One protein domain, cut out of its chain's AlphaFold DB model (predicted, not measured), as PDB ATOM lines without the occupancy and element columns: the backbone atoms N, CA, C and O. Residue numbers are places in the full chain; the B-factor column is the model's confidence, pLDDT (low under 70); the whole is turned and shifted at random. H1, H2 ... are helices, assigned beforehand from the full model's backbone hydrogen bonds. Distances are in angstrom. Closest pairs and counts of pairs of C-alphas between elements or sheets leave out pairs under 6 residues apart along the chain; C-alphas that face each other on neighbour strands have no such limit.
ATOM      1  N   ALA A   2     224.281 148.308 156.274       79.81
ATOM      2  CA  ALA A   2     225.246 147.259 155.888       79.81
ATOM      3  C   ALA A   2     226.334 147.666 154.867       79.81
ATOM      4  O   ALA A   2     227.514 147.509 155.141       79.81
ATOM      5  N   LEU A   3     225.978 148.297 153.738       84.69
ATOM      6  CA  LEU A   3     226.961 148.627 152.689       84.69
ATOM      7  C   LEU A   3     228.106 149.549 153.159       84.69
ATOM      8  O   LEU A   3     229.216 149.477 152.641       84.69
ATOM      9  N   ARG A   4     227.855 150.457 154.108       85.44
ATOM     10  CA  ARG A   4     228.901 151.380 154.584       85.44
ATOM     11  C   ARG A   4     229.824 150.720 155.591       85.44
ATOM     12  O   ARG A   4     231.017 150.993 155.574       85.44
ATOM     13  N   GLU A   5     229.255 149.875 156.440       89.12
ATOM     14  CA  GLU A   5     230.000 149.050 157.387       89.12
ATOM     15  C   GLU A   5     230.898 148.084 156.608       89.12
ATOM     16  O   GLU A   5     232.110 148.105 156.791       89.12
ATOM     17  N   GLU A   6     230.351 147.399 155.600       92.31
ATOM     18  CA  GLU A   6     231.120 146.554 154.679       92.31
ATOM     19  C   GLU A   6     232.217 147.335 153.942       92.31
ATOM     20  O   GLU A   6     233.324 146.829 153.761       92.31
ATOM     21  N   LEU A   7     231.948 148.573 153.515       88.88
ATOM     22  CA  LEU A   7     232.962 149.424 152.888       88.88
ATOM     23  C   LEU A   7     234.077 149.819 153.864       88.88
ATOM     24  O   LEU A   7     235.242 149.870 153.465       88.88
ATOM     25  N   ALA A   8     233.728 150.116 155.115       90.69
ATOM     26  CA  ALA A   8     234.679 150.479 156.158       90.69
ATOM     27  C   ALA A   8     235.564 149.294 156.565       90.69
ATOM     28  O   ALA A   8     236.764 149.481 156.766       90.69
ATOM     29  N   GLU A   9     234.989 148.094 156.637       95.12
ATOM     30  CA  GLU A   9     235.687 146.858 156.991       95.12
ATOM     31  C   GLU A   9     236.581 146.358 155.853       95.12
ATOM     32  O   GLU A   9     237.772 146.121 156.054       95.12
ATOM     33  N   ASN A  10     236.036 146.245 154.640       96.62
ATOM     34  CA  ASN A  10     236.747 145.641 153.512       96.62
ATOM     35  C   ASN A  10     237.697 146.624 152.804       96.62
ATOM     36  O   ASN A  10     238.700 146.205 152.223       96.62
ATOM     37  N   TRP A  11     237.419 147.935 152.847       95.06
ATOM     38  CA  TRP A  11     238.238 148.971 152.200       95.06
ATOM     39  C   TRP A  11     238.451 150.204 153.100       95.06
ATOM     40  O   TRP A  11     238.068 151.326 152.739       95.06
ATOM     41  N   PRO A  12     239.155 150.060 154.238       94.50
ATOM     42  CA  PRO A  12     239.308 151.127 155.233       94.50
ATOM     43  C   PRO A  12     239.976 152.390 154.671       94.50
ATOM     44  O   PRO A  12     239.591 153.512 155.004       94.50
ATOM     45  N   ALA A  13     240.937 152.242 153.752       94.62
ATOM     46  CA  ALA A  13     241.582 153.382 153.100       94.62
ATOM     47  C   ALA A  13     240.612 154.178 152.206       94.62
ATOM     48  O   ALA A  13     240.672 155.408 152.161       94.62
ATOM     49  N   LEU A  14     239.700 153.499 151.500       92.50
ATOM     50  CA  LEU A  14     238.657 154.156 150.713       92.50
ATOM     51  C   LEU A  14     237.682 154.885 151.637       92.50
ATOM     52  O   LEU A  14     237.385 156.061 151.411       92.50
ATOM     53  N   TRP A  15     237.236 154.208 152.694       94.44
ATOM     54  CA  TRP A  15     236.334 154.775 153.686       94.44
ATOM     55  C   TRP A  15     236.913 156.033 154.339       94.44
ATOM     56  O   TRP A  15     236.248 157.069 154.393       94.44
ATOM     57  N   GLN A  16     238.199 156.014 154.698       93.94
ATOM     58  CA  GLN A  16     238.877 157.181 155.257       93.94
ATOM     59  C   GLN A  16     238.863 158.378 154.297       93.94
ATOM     60  O   GLN A  16     238.662 159.519 154.724       93.94
ATOM     61  N   ARG A  17     239.012 158.143 152.986       93.31
ATOM     62  CA  ARG A  17     238.919 159.207 151.971       93.31
ATOM     63  C   ARG A  17     237.501 159.772 151.870       93.31
ATOM     64  O   ARG A  17     237.348 160.981 151.716       93.31
ATOM     65  N   ILE A  18     236.475 158.928 151.970       92.56
ATOM     66  CA  ILE A  18     235.065 159.348 151.988       92.56
ATOM     67  C   ILE A  18     234.804 160.242 153.206       92.56
ATOM     68  O   ILE A  18     234.308 161.358 153.046       92.56
ATOM     69  N   VAL A  19     235.184 159.792 154.405       92.69
ATOM     70  CA  VAL A  19     234.983 160.535 155.661       92.69
ATOM     71  C   VAL A  19     235.719 161.875 155.631       92.69
ATOM     72  O   VAL A  19     235.117 162.916 155.898       92.69
ATOM     73  N   THR A  20     236.987 161.872 155.211       93.00
ATOM     74  CA  THR A  20     237.807 163.089 155.084       93.00
ATOM     75  C   THR A  20     237.156 164.108 154.149       93.00
ATOM     76  O   THR A  20     237.050 165.289 154.480       93.00
ATOM     77  N   ARG A  21     236.655 163.665 152.989       91.81
ATOM     78  CA  ARG A  21     235.976 164.561 152.042       91.81
ATOM     79  C   ARG A  21     234.644 165.072 152.572       91.81
ATOM     80  O   ARG A  21     234.351 166.249 152.391       91.81
ATOM     81  N   ARG A  22     233.848 164.238 153.250       92.25
ATOM     82  CA  ARG A  22     232.596 164.690 153.883       92.25
ATOM     83  C   ARG A  22     232.863 165.782 154.921       92.25
ATOM     84  O   ARG A  22     232.130 166.767 154.951       92.25
ATOM     85  N   ALA A  23     233.926 165.641 155.716       92.12
ATOM     86  CA  ALA A  23     234.341 166.667 156.667       92.12
ATOM     87  C   ALA A  23     234.722 167.976 155.959       92.12
ATOM     88  O   ALA A  23     234.198 169.025 156.320       92.12
ATOM     89  N   TYR A  24     235.543 167.912 154.904       90.31
ATOM     90  CA  TYR A  24     235.903 169.082 154.097       90.31
ATOM     91  C   TYR A  24     234.672 169.787 153.507       90.31
ATOM     92  O   TYR A  24     234.499 170.987 153.696       90.31
ATOM     93  N   ILE A  25     233.782 169.047 152.841       88.81
ATOM     94  CA  ILE A  25     232.587 169.603 152.186       88.81
ATOM     95  C   ILE A  25     231.672 170.288 153.211       88.81
ATOM     96  O   ILE A  25     231.182 171.389 152.964       88.81
ATOM     97  N   ARG A  26     231.500 169.690 154.395       91.00
ATOM     98  CA  ARG A  26     230.700 170.283 155.471       91.00
ATOM     99  C   ARG A  26     231.368 171.514 156.083       91.00
ATOM    100  O   ARG A  26     230.702 172.521 156.282       91.00
ATOM    101  N   GLN A  27     232.646 171.415 156.435       92.00
ATOM    102  CA  GLN A  27     233.331 172.422 157.255       92.00
ATOM    103  C   GLN A  27     233.875 173.594 156.434       92.00
ATOM    104  O   GLN A  27     233.878 174.715 156.924       92.00
ATOM    105  N   GLN A  28     234.336 173.343 155.206       87.38
ATOM    106  CA  GLN A  28     234.972 174.351 154.352       87.38
ATOM    107  C   GLN A  28     234.005 174.923 153.315       87.38
ATOM    108  O   GLN A  28     234.048 176.116 153.037       87.38
ATOM    109  N   LEU A  29     233.126 174.087 152.746       85.56
ATOM    110  CA  LEU A  29     232.162 174.533 151.731       85.56
ATOM    111  C   LEU A  29     230.777 174.847 152.316       85.56
ATOM    112  O   LEU A  29     229.941 175.407 151.614       85.56
ATOM    113  N   GLY A  30     230.510 174.472 153.572       87.62
ATOM    114  CA  GLY A  30     229.200 174.662 154.205       87.62
ATOM    115  C   GLY A  30     228.085 173.791 153.613       87.62
ATOM    116  O   GLY A  30     226.911 174.031 153.881       87.62
ATOM    117  N   ILE A  31     228.425 172.779 152.808       88.38
ATOM    118  CA  ILE A  31     227.449 171.921 152.131       88.38
ATOM    119  C   ILE A  31     227.177 170.696 153.003       88.38
ATOM    120  O   ILE A  31     228.074 169.910 153.317       88.38
ATOM    121  N   VAL A  32     225.914 170.493 153.372       90.81
ATOM    122  CA  VAL A  32     225.487 169.296 154.103       90.81
ATOM    123  C   VAL A  32     225.054 168.238 153.098       90.81
ATOM    124  O   VAL A  32     223.994 168.340 152.488       90.81
ATOM    125  N   LEU A  33     225.890 167.217 152.913       88.75
ATOM    126  CA  LEU A  33     225.551 166.089 152.050       88.75
ATOM    127  C   LEU A  33     224.604 165.115 152.763       88.75
ATOM    128  O   LEU A  33     224.916 164.716 153.896       88.75
ATOM    129  N   PRO A  34     223.544 164.638 152.079       90.81
ATOM    130  CA  PRO A  34     222.766 163.495 152.533       90.81
ATOM    131  C   PRO A  34     223.669 162.302 152.846       90.81
ATOM    132  O   PRO A  34     224.806 162.188 152.364       90.81
ATOM    133  N   GLU A  35     223.194 161.423 153.712       86.69
ATOM    134  CA  GLU A  35     224.004 160.330 154.231       86.69
ATOM    135  C   GLU A  35     224.313 159.300 153.135       86.69
ATOM    136  O   GLU A  35     225.398 158.723 153.080       86.69
ATOM    137  N   GLU A  36     223.359 159.064 152.241       88.94
ATOM    138  CA  GLU A  36     223.426 158.183 151.076       88.94
ATOM    139  C   GLU A  36     224.452 158.637 150.024       88.94
ATOM    140  O   GLU A  36     224.897 157.827 149.212       88.94
ATOM    141  N   VAL A  37     224.896 159.899 150.067       88.69
ATOM    142  CA  VAL A  37     225.882 160.436 149.124       88.69
ATOM    143  C   VAL A  37     227.303 160.158 149.611       88.69
ATOM    144  O   VAL A  37     227.785 160.737 150.590       88.69
ATOM    145  N   LEU A  38     228.023 159.310 148.878       90.31
ATOM    146  CA  LEU A  38     229.430 159.008 149.135       90.31
ATOM    147  C   LEU A  38     230.336 159.789 148.163       90.31
ATOM    148  O   LEU A  38     230.325 159.513 146.962       90.31
ATOM    149  N   PRO A  39     231.141 160.763 148.634       88.38
ATOM    150  CA  PRO A  39     232.058 161.507 147.771       88.38
ATOM    151  C   PRO A  39     233.281 160.661 147.382       88.38
ATOM    152  O   PRO A  39     234.309 160.639 148.069       88.38
ATOM    153  N   LEU A  40     233.162 159.970 146.247       85.69
ATOM    154  CA  LEU A  40     234.229 159.147 145.664       85.69
ATOM    155  C   LEU A  40     235.184 159.960 144.774       85.69
ATOM    156  O   LEU A  40     236.386 159.689 144.750       85.69
ATOM    157  N   SER A  41     234.667 160.987 144.089       79.75
ATOM    158  CA  SER A  41     235.461 161.894 143.251       79.75
ATOM    159  C   SER A  41     236.178 162.974 144.072       79.75
ATOM    160  O   SER A  41     235.699 163.417 145.115       79.75
ATOM    161  N   ASN A  42     237.311 163.452 143.553       69.44
ATOM    162  CA  ASN A  42     238.029 164.618 144.079       69.44
ATOM    163  C   ASN A  42     237.381 165.955 143.680       69.44
ATOM    164  O   ASN A  42     237.752 166.988 144.221       69.44
ATOM    165  N   THR A  43     236.448 165.951 142.723       70.12
ATOM    166  CA  THR A  43     235.836 167.169 142.165       70.12
ATOM    167  C   THR A  43     234.531 167.576 142.849       70.12
ATOM    168  O   THR A  43     233.875 168.519 142.409       70.12
ATOM    169  N   VAL A  44     234.117 166.887 143.917       66.56
ATOM    170  CA  VAL A  44     232.874 167.225 144.623       66.56
ATOM    171  C   VAL A  44     233.031 168.582 145.305       66.56
ATOM    172  O   VAL A  44     233.953 168.779 146.093       66.56
ATOM    173  N   GLY A  45     232.137 169.518 144.987       64.19
ATOM    174  CA  GLY A  45     232.219 170.891 145.487       64.19
ATOM    175  C   GLY A  45     233.286 171.747 144.799       64.19
ATOM    176  O   GLY A  45     233.583 172.841 145.272       64.19
ATOM    177  N   TYR A  46     233.860 171.281 143.682       66.62
ATOM    178  CA  TYR A  46     234.766 172.084 142.866       66.62
ATOM    179  C   TYR A  46     233.999 173.207 142.159       66.62
ATOM    180  O   TYR A  46     233.475 173.045 141.057       66.62
ATOM    181  N   LEU A  47     233.943 174.359 142.816       61.00
ATOM    182  CA  LEU A  47     233.442 175.610 142.269       61.00
ATOM    183  C   LEU A  47     234.656 176.435 141.833       61.00
ATOM    184  O   LEU A  47     235.401 176.942 142.671       61.00
ATOM    185  N   ARG A  48     234.904 176.557 140.521       64.31
ATOM    186  CA  ARG A  48     235.912 177.515 140.037       64.31
ATOM    187  C   ARG A  48     235.403 178.916 140.388       64.31
ATOM    188  O   ARG A  48     234.329 179.262 139.897       64.31
ATOM    189  N   PRO A  49     236.155 179.739 141.142       59.31
ATOM    190  CA  PRO A  49     235.735 181.104 141.484       59.31
ATOM    191  C   PRO A  49     235.331 181.927 140.251       59.31
ATOM    192  O   PRO A  49     234.411 182.731 140.298       59.31
ATOM    193  N   TRP A  50     235.971 181.650 139.114       52.78
ATOM    194  CA  TRP A  50     235.721 182.296 137.828       52.78
ATOM    195  C   TRP A  50     234.414 181.909 137.118       52.78
ATOM    196  O   TRP A  50     233.995 182.637 136.225       52.78
ATOM    197  N   LEU A  51     233.772 180.789 137.476       56.81
ATOM    198  CA  LEU A  51     232.491 180.374 136.878       56.81
ATOM    199  C   LEU A  51     231.264 180.930 137.617       56.81
ATOM    200  O   LEU A  51     230.148 180.760 137.135       56.81
ATOM    201  N   LEU A  52     231.457 181.555 138.781       60.88
ATOM    202  CA  LEU A  52     230.379 182.090 139.626       60.88
ATOM    203  C   LEU A  52     230.236 183.607 139.549       60.88
ATOM    204  O   LEU A  52     229.354 184.171 140.197       60.88
ATOM    205  N   ASP A  53     231.101 184.275 138.788       69.31
ATOM    206  CA  ASP A  53     230.858 185.661 138.434       69.31
ATOM    207  C   ASP A  53     229.595 185.693 137.566       69.31
ATOM    208  O   ASP A  53     229.621 185.290 136.404       69.31
ATOM    209  N   ASN A  54     228.472 186.131 138.143       64.06
ATOM    210  CA  ASN A  54     227.195 186.222 137.435       64.06
ATOM    211  C   ASN A  54     227.297 187.113 136.185       64.06
ATOM    212  O   ASN A  54     226.529 186.912 135.250       64.06
ATOM    213  N   ALA A  55     228.262 188.042 136.121       70.75
ATOM    214  CA  ALA A  55     228.511 188.850 134.928       70.75
ATOM    215  C   ALA A  55     229.247 188.084 133.810       70.75
ATOM    216  O   ALA A  55     229.304 188.552 132.674       70.75
ATOM    217  N   ARG A  56     229.837 186.923 134.114       68.38
ATOM    218  CA  ARG A  56     230.639 186.105 133.184       68.38
ATOM    219  C   ARG A  56     230.107 184.685 133.003       68.38
ATOM    220  O   ARG A  56     230.639 183.941 132.179       68.38
ATOM    221  N   ALA A  57     229.104 184.295 133.784       72.19
ATOM    222  CA  ALA A  57     228.453 183.004 133.674       72.19
ATOM    223  C   ALA A  57     227.743 182.877 132.316       72.19
ATOM    224  O   ALA A  57     227.147 183.830 131.816       72.19
ATOM    225  N   LEU A  58     227.796 181.686 131.715       74.00
ATOM    226  CA  LEU A  58     227.012 181.384 130.520       74.00
ATOM    227  C   LEU A  58     225.529 181.350 130.909       74.00
ATOM    228  O   LEU A  58     225.112 180.476 131.669       74.00
ATOM    229  N   VAL A  59     224.739 182.282 130.379       72.56
ATOM    230  CA  VAL A  59     223.297 182.360 130.635       72.56
ATOM    231  C   VAL A  59     222.543 181.851 129.410       72.56
ATOM    232  O   VAL A  59     222.760 182.331 128.298       72.56
ATOM    233  N   CYS A  60     221.638 180.892 129.606       76.12
ATOM    234  CA  CYS A  60     220.663 180.535 128.582       76.12
ATOM    235  C   CYS A  60     219.503 181.529 128.673       76.12
ATOM    236  O   CYS A  60     218.767 181.526 129.660       76.12
ATOM    237  N   THR A  61     219.367 182.408 127.681       81.00
ATOM    238  CA  THR A  61     218.229 183.326 127.588       81.00
ATOM    239  C   THR A  61     217.210 182.757 126.612       81.00
ATOM    240  O   THR A  61     217.546 182.343 125.504       81.00
ATOM    241  N   THR A  62     215.952 182.687 127.040       71.88
ATOM    242  CA  THR A  62     214.842 182.394 126.130       71.88
ATOM    243  C   THR A  62     214.559 183.661 125.324       71.88
ATOM    244  O   THR A  62     214.501 184.735 125.930       71.88
ATOM    245  N   PRO A  63     214.403 183.590 123.989       71.62
ATOM    246  CA  PRO A  63     214.065 184.771 123.208       71.62
ATOM    247  C   PRO A  63     212.737 185.344 123.710       71.62
ATOM    248  O   PRO A  63     211.770 184.597 123.868       71.62
ATOM    249  N   SER A  64     212.695 186.651 123.980       68.69
ATOM    250  CA  SER A  64     211.422 187.348 124.177       68.69
ATOM    251  C   SER A  64     210.654 187.305 122.862       68.69
ATOM    252  O   SER A  64     211.236 187.597 121.816       68.69
ATOM    253  N   ALA A  65     209.379 186.918 122.942       62.53
ATOM    254  CA  ALA A  65     208.418 187.068 121.855       62.53
ATOM    255  C   ALA A  65     208.301 188.532 121.408       62.53
ATOM    256  O   ALA A  65     208.547 189.423 122.261       62.53
TER     257      ALA A  65
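What this domain is: This is residues 2 to 65 of the 65 residues of an uncharacterized protein of Raoultella planticola (UniProt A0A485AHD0). This model has little regular structure: the longer helix H2 makes a corner with the short helix H1 at its start, the chain folds back after H2, and residues 48 to 65 stick out as a long tail that makes much of the length. The 64 printed residues hold two named helices, H1 then H2, and no named strand; the class is all helix, with 25 residues in named elements. The whole is extended, with a radius of gyration of the C-alphas of 17.5 A and spans of 59 by 25 by 16 A.

Where its parts are: Find C-alpha 12 at (239.308, 151.127, 155.233); from there H2, residues 12 to 27, runs 22.2 A to C-alpha 27 at (233.331, 172.422, 157.255). H1, residues 2 to 10, begins at (225.246, 147.259, 155.888).

How they stand to each other: Look at Ala 8 and Trp 15, whose C-alphas, 5.2 A apart, are the closest of H1 and H2. The helices touch only at the corner by their tight link, H2 with residues 14 to 16 alone. They run opposite ways at a steep tilt of 61 degrees. In H1 and H2 every O i to N i+4 pair is within hydrogen-bond range.

The domain as a whole: Residues 48 to 65 stand free. The printed part has no cut. Confidence is under 70 at residues 42, 44 to 54, 56 and 64 to 65.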